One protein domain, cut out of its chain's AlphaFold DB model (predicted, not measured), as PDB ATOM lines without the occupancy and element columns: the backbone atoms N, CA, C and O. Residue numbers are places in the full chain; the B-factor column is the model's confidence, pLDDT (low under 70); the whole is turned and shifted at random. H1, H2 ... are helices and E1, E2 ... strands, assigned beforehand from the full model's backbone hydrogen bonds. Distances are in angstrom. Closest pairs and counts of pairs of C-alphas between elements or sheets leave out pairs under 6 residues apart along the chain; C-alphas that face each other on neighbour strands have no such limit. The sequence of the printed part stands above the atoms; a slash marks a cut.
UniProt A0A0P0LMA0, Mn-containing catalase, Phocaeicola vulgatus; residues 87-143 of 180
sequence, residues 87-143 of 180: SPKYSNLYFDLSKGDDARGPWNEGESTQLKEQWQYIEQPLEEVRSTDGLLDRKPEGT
ATOM      1  N   SER A  87      11.436  18.169   7.704       93.50
ATOM      2  CA  SER A  87      10.454  18.775   6.796       93.50
ATOM      3  C   SER A  87       9.296  19.383   7.606       93.50
ATOM      4  O   SER A  87       8.754  18.697   8.478       93.50
ATOM      5  N   PRO A  88       8.870  20.625   7.300       94.56
ATOM      6  CA  PRO A  88       7.792  21.315   8.006       94.56
ATOM      7  C   PRO A  88       6.423  20.688   7.709       94.56
ATOM      8  O   PRO A  88       5.422  20.997   8.341       94.56
ATOM      9  N   LYS A  89       6.370  19.780   6.732       94.31
ATOM     10  CA  LYS A  89       5.189  18.998   6.388       94.31
ATOM     11  C   LYS A  89       4.856  17.926   7.430       94.31
ATOM     12  O   LYS A  89       3.700  17.520   7.522       94.31
ATOM     13  N   TYR A  90       5.860  17.441   8.165       94.94
ATOM     14  CA  TYR A  90       5.733  16.256   9.020       94.94
ATOM     15  C   TYR A  90       6.134  16.484  10.479       94.94
ATOM     16  O   TYR A  90       5.770  15.684  11.336       94.94
ATOM     17  N   SER A  91       6.911  17.527  10.775       94.69
ATOM     18  CA  SER A  91       7.585  17.694  12.069       94.69
ATOM     19  C   SER A  91       6.655  17.891  13.268       94.69
ATOM     20  O   SER A  91       7.067  17.607  14.391       94.69
ATOM     21  N   ASN A  92       5.417  18.317  13.031       96.31
ATOM     22  CA  ASN A  92       4.386  18.570  14.034       96.31
ATOM     23  C   ASN A  92       3.146  17.675  13.874       96.31
ATOM     24  O   ASN A  92       2.082  18.012  14.394       96.31
ATOM     25  N   LEU A  93       3.248  16.552  13.158       96.50
ATOM     26  CA  LEU A  93       2.149  15.590  13.052       96.50
ATOM     27  C   LEU A  93       2.166  14.622  14.232       96.50
ATOM     28  O   LEU A  93       3.177  13.972  14.497       96.50
ATOM     29  N   TYR A  94       1.019  14.472  14.888       96.38
ATOM     30  CA  TYR A  94       0.781  13.410  15.853       96.38
ATOM     31  C   TYR A  94      -0.333  12.505  15.334       96.38
ATOM     32  O   TYR A  94      -1.473  12.943  15.199       96.38
ATOM     33  N   PHE A  95      -0.008  11.250  15.034       95.75
ATOM     34  CA  PHE A  95      -0.990  10.260  14.599       95.75
ATOM     35  C   PHE A  95      -1.506   9.466  15.785       95.75
ATOM     36  O   PHE A  95      -0.724   8.815  16.483       95.75
ATOM     37  N   ASP A  96      -2.822   9.459  15.955       94.56
ATOM     38  CA  ASP A  96      -3.455   8.616  16.949       94.56
ATOM     39  C   ASP A  96      -3.619   7.183  16.443       94.56
ATOM     40  O   ASP A  96      -4.580   6.815  15.770       94.56
ATOM     41  N   LEU A  97      -2.613   6.364  16.734       93.12
ATOM     42  CA  LEU A  97      -2.604   4.945  16.381       93.12
ATOM     43  C   LEU A  97      -3.144   4.056  17.512       93.12
ATOM     44  O   LEU A  97      -3.091   2.827  17.397       93.12
ATOM     45  N   SER A  98      -3.635   4.655  18.598       89.81
ATOM     46  CA  SER A  98      -4.208   3.925  19.725       89.81
ATOM     47  C   SER A  98      -5.677   3.584  19.459       89.81
ATOM     48  O   SER A  98      -6.314   4.094  18.542       89.81
ATOM     49  N   LYS A  99      -6.228   2.645  20.233       84.25
ATOM     50  CA  LYS A  99      -7.673   2.385  20.269       84.25
ATOM     51  C   LYS A  99      -8.152   2.556  21.703       84.25
ATOM     52  O   LYS A  99      -7.846   1.690  22.521       84.25
ATOM     53  N   GLY A 100      -8.918   3.605  21.996       81.31
ATOM     54  CA  GLY A 100      -9.555   3.783  23.303       81.31
ATOM     55  C   GLY A 100      -9.302   5.154  23.919       81.31
ATOM     56  O   GLY A 100      -9.631   6.155  23.304       81.31
ATOM     57  N   ASP A 101      -8.808   5.173  25.161       79.31
ATOM     58  CA  ASP A 101      -8.623   6.403  25.936       79.31
ATOM     59  C   ASP A 101      -7.445   7.229  25.403       79.31
ATOM     60  O   ASP A 101      -6.276   6.929  25.673       79.31
ATOM     61  N   ASP A 102      -7.769   8.293  24.674       85.44
ATOM     62  CA  ASP A 102      -6.774   9.170  24.067       85.44
ATOM     63  C   ASP A 102      -6.163  10.114  25.108       85.44
ATOM     64  O   ASP A 102      -6.843  10.908  25.766       85.44
ATOM     65  N   ALA A 103      -4.839  10.045  25.255       89.69
ATOM     66  CA  ALA A 103      -4.094  10.913  26.152       89.69
ATOM     67  C   ALA A 103      -3.622  12.172  25.418       89.69
ATOM     68  O   ALA A 103      -2.853  12.123  24.452       89.69
ATOM     69  N   ARG A 104      -4.053  13.321  25.929       93.50
ATOM     70  CA  ARG A 104      -3.766  14.645  25.383       93.50
ATOM     71  C   ARG A 104      -2.841  15.423  26.323       93.50
ATOM     72  O   ARG A 104      -3.011  15.366  27.541       93.50
ATOM     73  N   GLY A 105      -1.833  16.104  25.777       94.88
ATOM     74  CA  GLY A 105      -0.852  16.856  26.556       94.88
ATOM     75  C   GLY A 105       0.195  17.581  25.702       94.88
ATOM     76  O   GLY A 105       0.132  17.546  24.478       94.88
ATOM     77  N   PRO A 106       1.216  18.209  26.314       95.62
ATOM     78  CA  PRO A 106       2.194  19.042  25.594       95.62
ATOM     79  C   PRO A 106       2.990  18.330  24.479       95.62
ATOM     80  O   PRO A 106       3.649  18.973  23.663       95.62
ATOM     81  N   TRP A 107       2.971  16.996  24.457       93.81
ATOM     82  CA  TRP A 107       3.606  16.172  23.426       93.81
ATOM     83  C   TRP A 107       2.750  15.984  22.162       93.81
ATOM     84  O   TRP A 107       3.261  15.451  21.182       93.81
ATOM     85  N   ASN A 108       1.470  16.375  22.178       95.38
ATOM     86  CA  ASN A 108       0.555  16.285  21.034       95.38
ATOM     87  C   ASN A 108      -0.490  17.418  20.959       95.38
ATOM     88  O   ASN A 108      -1.360  17.388  20.088       95.38
ATOM     89  N   GLU A 109      -0.401  18.419  21.836       95.75
ATOM     90  CA  GLU A 109      -1.269  19.596  21.879       95.75
ATOM     91  C   GLU A 109      -0.489  20.891  22.076       95.75
ATOM     92  O   GLU A 109       0.519  20.932  22.784       95.75
ATOM     93  N   GLY A 110      -1.006  21.974  21.495       96.19
ATOM     94  CA  GLY A 110      -0.377  23.285  21.569       96.19
ATOM     95  C   GLY A 110       0.924  23.313  20.782       96.19
ATOM     96  O   GLY A 110       0.990  22.810  19.666       96.19
ATOM     97  N   GLU A 111       1.965  23.900  21.358       97.12
ATOM     98  CA  GLU A 111       3.214  24.163  20.654       97.12
ATOM     99  C   GLU A 111       4.312  23.150  21.006       97.12
ATOM    100  O   GLU A 111       4.569  22.851  22.175       97.12
ATOM    101  N   SER A 112       5.008  22.653  19.987       95.56
ATOM    102  CA  SER A 112       6.154  21.762  20.141       95.56
ATOM    103  C   SER A 112       7.323  22.451  20.849       95.56
ATOM    104  O   SER A 112       7.576  23.652  20.731       95.56
ATOM    105  N   THR A 113       8.090  21.658  21.594       93.88
ATOM    106  CA  THR A 113       9.084  22.175  22.542       93.88
ATOM    107  C   THR A 113      10.199  22.976  21.875       93.88
ATOM    108  O   THR A 113      10.473  24.096  22.306       93.88
ATOM    109  N   GLN A 114      10.839  22.423  20.840       92.62
ATOM    110  CA  GLN A 114      12.035  23.012  20.223       92.62
ATOM    111  C   GLN A 114      11.767  23.723  18.898       92.62
ATOM    112  O   GLN A 114      12.363  24.767  18.649       92.62
ATOM    113  N   LEU A 115      10.885  23.181  18.048       93.62
ATOM    114  CA  LEU A 115      10.581  23.788  16.745       93.62
ATOM    115  C   LEU A 115       9.535  24.895  16.834       93.62
ATOM    116  O   LEU A 115       9.430  25.674  15.892       93.62
ATOM    117  N   LYS A 116       8.814  24.985  17.960       94.94
ATOM    118  CA  LYS A 116       7.792  26.011  18.199       94.94
ATOM    119  C   LYS A 116       6.636  25.950  17.186       94.94
ATOM    120  O   LYS A 116       5.995  26.942  16.871       94.94
ATOM    121  N   GLU A 117       6.382  24.752  16.667       96.00
ATOM    122  CA  GLU A 117       5.317  24.440  15.710       96.00
ATOM    123  C   GLU A 117       4.070  23.953  16.451       96.00
ATOM    124  O   GLU A 117       4.195  23.171  17.393       96.00
ATOM    125  N   GLN A 118       2.887  24.371  16.013       97.88
ATOM    126  CA  GLN A 118       1.612  23.912  16.560       97.88
ATOM    127  C   GLN A 118       1.370  22.451  16.187       97.88
ATOM    128  O   GLN A 118       1.399  22.109  15.007       97.88
ATOM    129  N   TRP A 119       1.122  21.592  17.171       97.88
ATOM    130  CA  TRP A 119       0.803  20.188  16.953       97.88
ATOM    131  C   TRP A 119      -0.469  20.024  16.123       97.88
ATOM    132  O   TRP A 119      -1.488  20.672  16.360       97.88
ATOM    133  N   GLN A 120      -0.408  19.098  15.173       97.06
ATOM    134  CA  GLN A 120      -1.531  18.671  14.358       97.06
ATOM    135  C   GLN A 120      -1.913  17.254  14.768       97.06
ATOM    136  O   GLN A 120      -1.210  16.290  14.454       97.06
ATOM    137  N   TYR A 121      -3.020  17.142  15.496       95.81
ATOM    138  CA  TYR A 121      -3.538  15.859  15.948       95.81
ATOM    139  C   TYR A 121      -4.356  15.194  14.842       95.81
ATOM    140  O   TYR A 121      -5.385  15.721  14.421       95.81
ATOM    141  N   ILE A 122      -3.909  14.029  14.389       95.62
ATOM    142  CA  ILE A 122      -4.572  13.232  13.364       95.62
ATOM    143  C   ILE A 122      -5.343  12.105  14.047       95.62
ATOM    144  O   ILE A 122      -4.784  11.049  14.345       95.62
ATOM    145  N   GLU A 123      -6.634  12.344  14.268       94.25
ATOM    146  CA  GLU A 123      -7.560  11.396  14.906       94.25
ATOM    147  C   GLU A 123      -7.850  10.168  14.026       94.25
ATOM    148  O   GLU A 123      -8.050   9.066  14.526       94.25
ATOM    149  N   GLN A 124      -7.824  10.325  12.697       94.50
ATOM    150  CA  GLN A 124      -8.067   9.231  11.750       94.50
ATOM    151  C   GLN A 124      -6.856   8.988  10.833       94.50
ATOM    152  O   GLN A 124      -6.897   9.330   9.647       94.50
ATOM    153  N   PRO A 125      -5.770   8.355  11.326       95.50
ATOM    154  CA  PRO A 125      -4.542   8.162  10.549       95.50
ATOM    155  C   PRO A 125      -4.736   7.456   9.212       95.50
ATOM    156  O   PRO A 125      -4.091   7.798   8.225       95.50
ATOM    157  N   LEU A 126      -5.621   6.456   9.164       95.38
ATOM    158  CA  LEU A 126      -5.848   5.690   7.941       95.38
ATOM    159  C   LEU A 126      -6.512   6.536   6.851       95.38
ATOM    160  O   LEU A 126      -6.192   6.364   5.675       95.38
ATOM    161  N   GLU A 127      -7.441   7.411   7.229       96.38
ATOM    162  CA  GLU A 127      -8.082   8.324   6.286       96.38
ATOM    163  C   GLU A 127      -7.078   9.362   5.794       96.38
ATOM    164  O   GLU A 127      -6.924   9.514   4.587       96.38
ATOM    165  N   GLU A 128      -6.336   9.981   6.715       95.94
ATOM    166  CA  GLU A 128      -5.299  10.965   6.409       95.94
ATOM    167  C   GLU A 128      -4.281  10.430   5.394       95.94
ATOM    168  O   GLU A 128      -4.020  11.052   4.369       95.94
ATOM    169  N   VAL A 129      -3.743   9.230   5.624       96.31
ATOM    170  CA  VAL A 129      -2.773   8.607   4.713       96.31
ATOM    171  C   VAL A 129      -3.391   8.311   3.343       96.31
ATOM    172  O   VAL A 129      -2.717   8.442   2.323       96.31
ATOM    173  N   ARG A 130      -4.664   7.903   3.290       97.12
ATOM    174  CA  ARG A 130      -5.347   7.578   2.028       97.12
ATOM    175  C   ARG A 130      -5.712   8.819   1.223       97.12
ATOM    176  O   ARG A 130      -5.603   8.785   0.003       97.12
ATOM    177  N   SER A 131      -6.164   9.880   1.883       96.31
ATOM    178  CA  SER A 131      -6.608  11.111   1.226       96.31
ATOM    179  C   SER A 131      -5.445  11.941   0.679       96.31
ATOM    180  O   SER A 131      -5.647  12.729  -0.241       96.31
ATOM    181  N   THR A 132      -4.236  11.737   1.204       95.62
ATOM    182  CA  THR A 132      -3.027  12.492   0.840       95.62
ATOM    183  C   THR A 132      -2.002  11.692   0.036       95.62
ATOM    184  O   THR A 132      -0.842  12.099  -0.032       95.62
ATOM    185  N   ASP A 133      -2.403  10.552  -0.536       95.94
ATOM    186  CA  ASP A 133      -1.525   9.630  -1.274       95.94
ATOM    187  C   ASP A 133      -0.245   9.287  -0.492       95.94
ATOM    188  O   ASP A 133       0.872   9.664  -0.843       95.94
ATOM    189  N   GLY A 134      -0.404   8.640   0.664       94.31
ATOM    190  CA  GLY A 134       0.744   8.281   1.495       94.31
ATOM    191  C   GLY A 134       1.437   9.496   2.113       94.31
ATOM    192  O   GLY A 134       2.651   9.466   2.312       94.31
ATOM    193  N   LEU A 135       0.680  10.558   2.407       95.00
ATOM    194  CA  LEU A 135       1.166  11.863   2.855       95.00
ATOM    195  C   LEU A 135       1.905  12.671   1.786       95.00
ATOM    196  O   LEU A 135       2.345  13.767   2.111       95.00
ATOM    197  N   LEU A 136       2.050  12.222   0.535       93.88
ATOM    198  CA  LEU A 136       2.783  12.948  -0.514       93.88
ATOM    199  C   LEU A 136       2.153  14.304  -0.871       93.88
ATOM    200  O   LEU A 136       2.895  15.268  -1.075       93.88
ATOM    201  N   ASP A 137       0.831  14.424  -0.807       94.75
ATOM    202  CA  ASP A 137       0.109  15.651  -1.176       94.75
ATOM    203  C   ASP A 137      -0.131  16.621  -0.010       94.75
ATOM    204  O   ASP A 137      -0.630  17.736  -0.200       94.75
ATOM    205  N   ARG A 138       0.246  16.233   1.215       93.12
ATOM    206  CA  ARG A 138       0.060  17.080   2.398       93.12
ATOM    207  C   ARG A 138       0.868  18.382   2.289       93.12
ATOM    208  O   ARG A 138       1.997  18.401   1.795       93.12
ATOM    209  N   LYS A 139       0.304  19.482   2.785       93.31
ATOM    210  CA  LYS A 139       0.977  20.785   2.849       93.31
ATOM    211  C   LYS A 139       1.438  21.077   4.283       93.31
ATOM    212  O   LYS A 139       0.799  20.599   5.216       93.31
ATOM    213  N   PRO A 140       2.538  21.825   4.474       94.12
ATOM    214  CA  PRO A 140       2.929  22.299   5.797       94.12
ATOM    215  C   PRO A 140       1.824  23.150   6.430       94.12
ATOM    216  O   PRO A 140       1.302  24.064   5.794       94.12
ATOM    217  N   GLU A 141       1.501  22.850   7.682       94.94
ATOM    218  CA  GLU A 141       0.497  23.538   8.498       94.94
ATOM    219  C   GLU A 141       1.042  23.682   9.925       94.94
ATOM    220  O   GLU A 141       1.914  22.919  10.338       94.94
ATOM    221  N   GLY A 142       0.578  24.677  10.684       93.88
ATOM    222  CA  GLY A 142       1.018  24.882  12.073       93.88
ATOM    223  C   GLY A 142       2.503  25.243  12.243       93.88
ATOM    224  O   GLY A 142       3.038  25.109  13.340       93.88
ATOM    225  N   THR A 143       3.186  25.680  11.184       95.31
ATOM    226  CA  THR A 143       4.606  26.060  11.201       95.31
ATOM    227  C   THR A 143       4.869  27.211  10.235       95.31
ATOM    228  O   THR A 143       4.301  27.251   9.144       95.31
TER     229      THR A 143
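What this domain is: This is residues 87 to 143 of the 180 residues of the protein "Mn-containing catalase" of Phocaeicola vulgatus (UniProt A0A0P0LMA0). This flat domain has little regular structure: two short parallel strands, E1 and E2, lie side by side across its middle, with a wide loop of residues 96 to 119 to one side and the short helix H1 to the other. After H1, residues 132 to 143 fold back toward the first residues. The 57 printed residues hold E1, E2 and H1 in that order, a mixed class with only 13 residues in named elements. The whole is compact, radius of gyration of the C-alphas 11.6 A, spanning 29 by 29 by 11 A.

Where its parts are: E1, residues 93 to 95, begins at C-alpha (2.149, 15.590, 13.052) and is 6.4 A long. E2, residues 120 to 122, is 6.3 A. H1, residues 125 to 131, is 10.0 A and ends at C-alpha (-6.608, 11.111, 1.226).

How they stand to each other: E1 and E2 are parallel neighbours at 23 degrees; N 94 and O 120 are 2.9 A apart, within hydrogen-bond range. The closest C-alphas of E1 and H1, Phe 95 and Pro 125, are 5.8 A apart. In H1 every O i to N i+4 pair is within hydrogen-bond range.

The domain as a whole: The C-alphas of Ser 87 and Gly 100 are farthest apart, 30.0 A. The link E1 to E2 is long. The printed part has no cut, and no printed residue is under 70 in pLDDT.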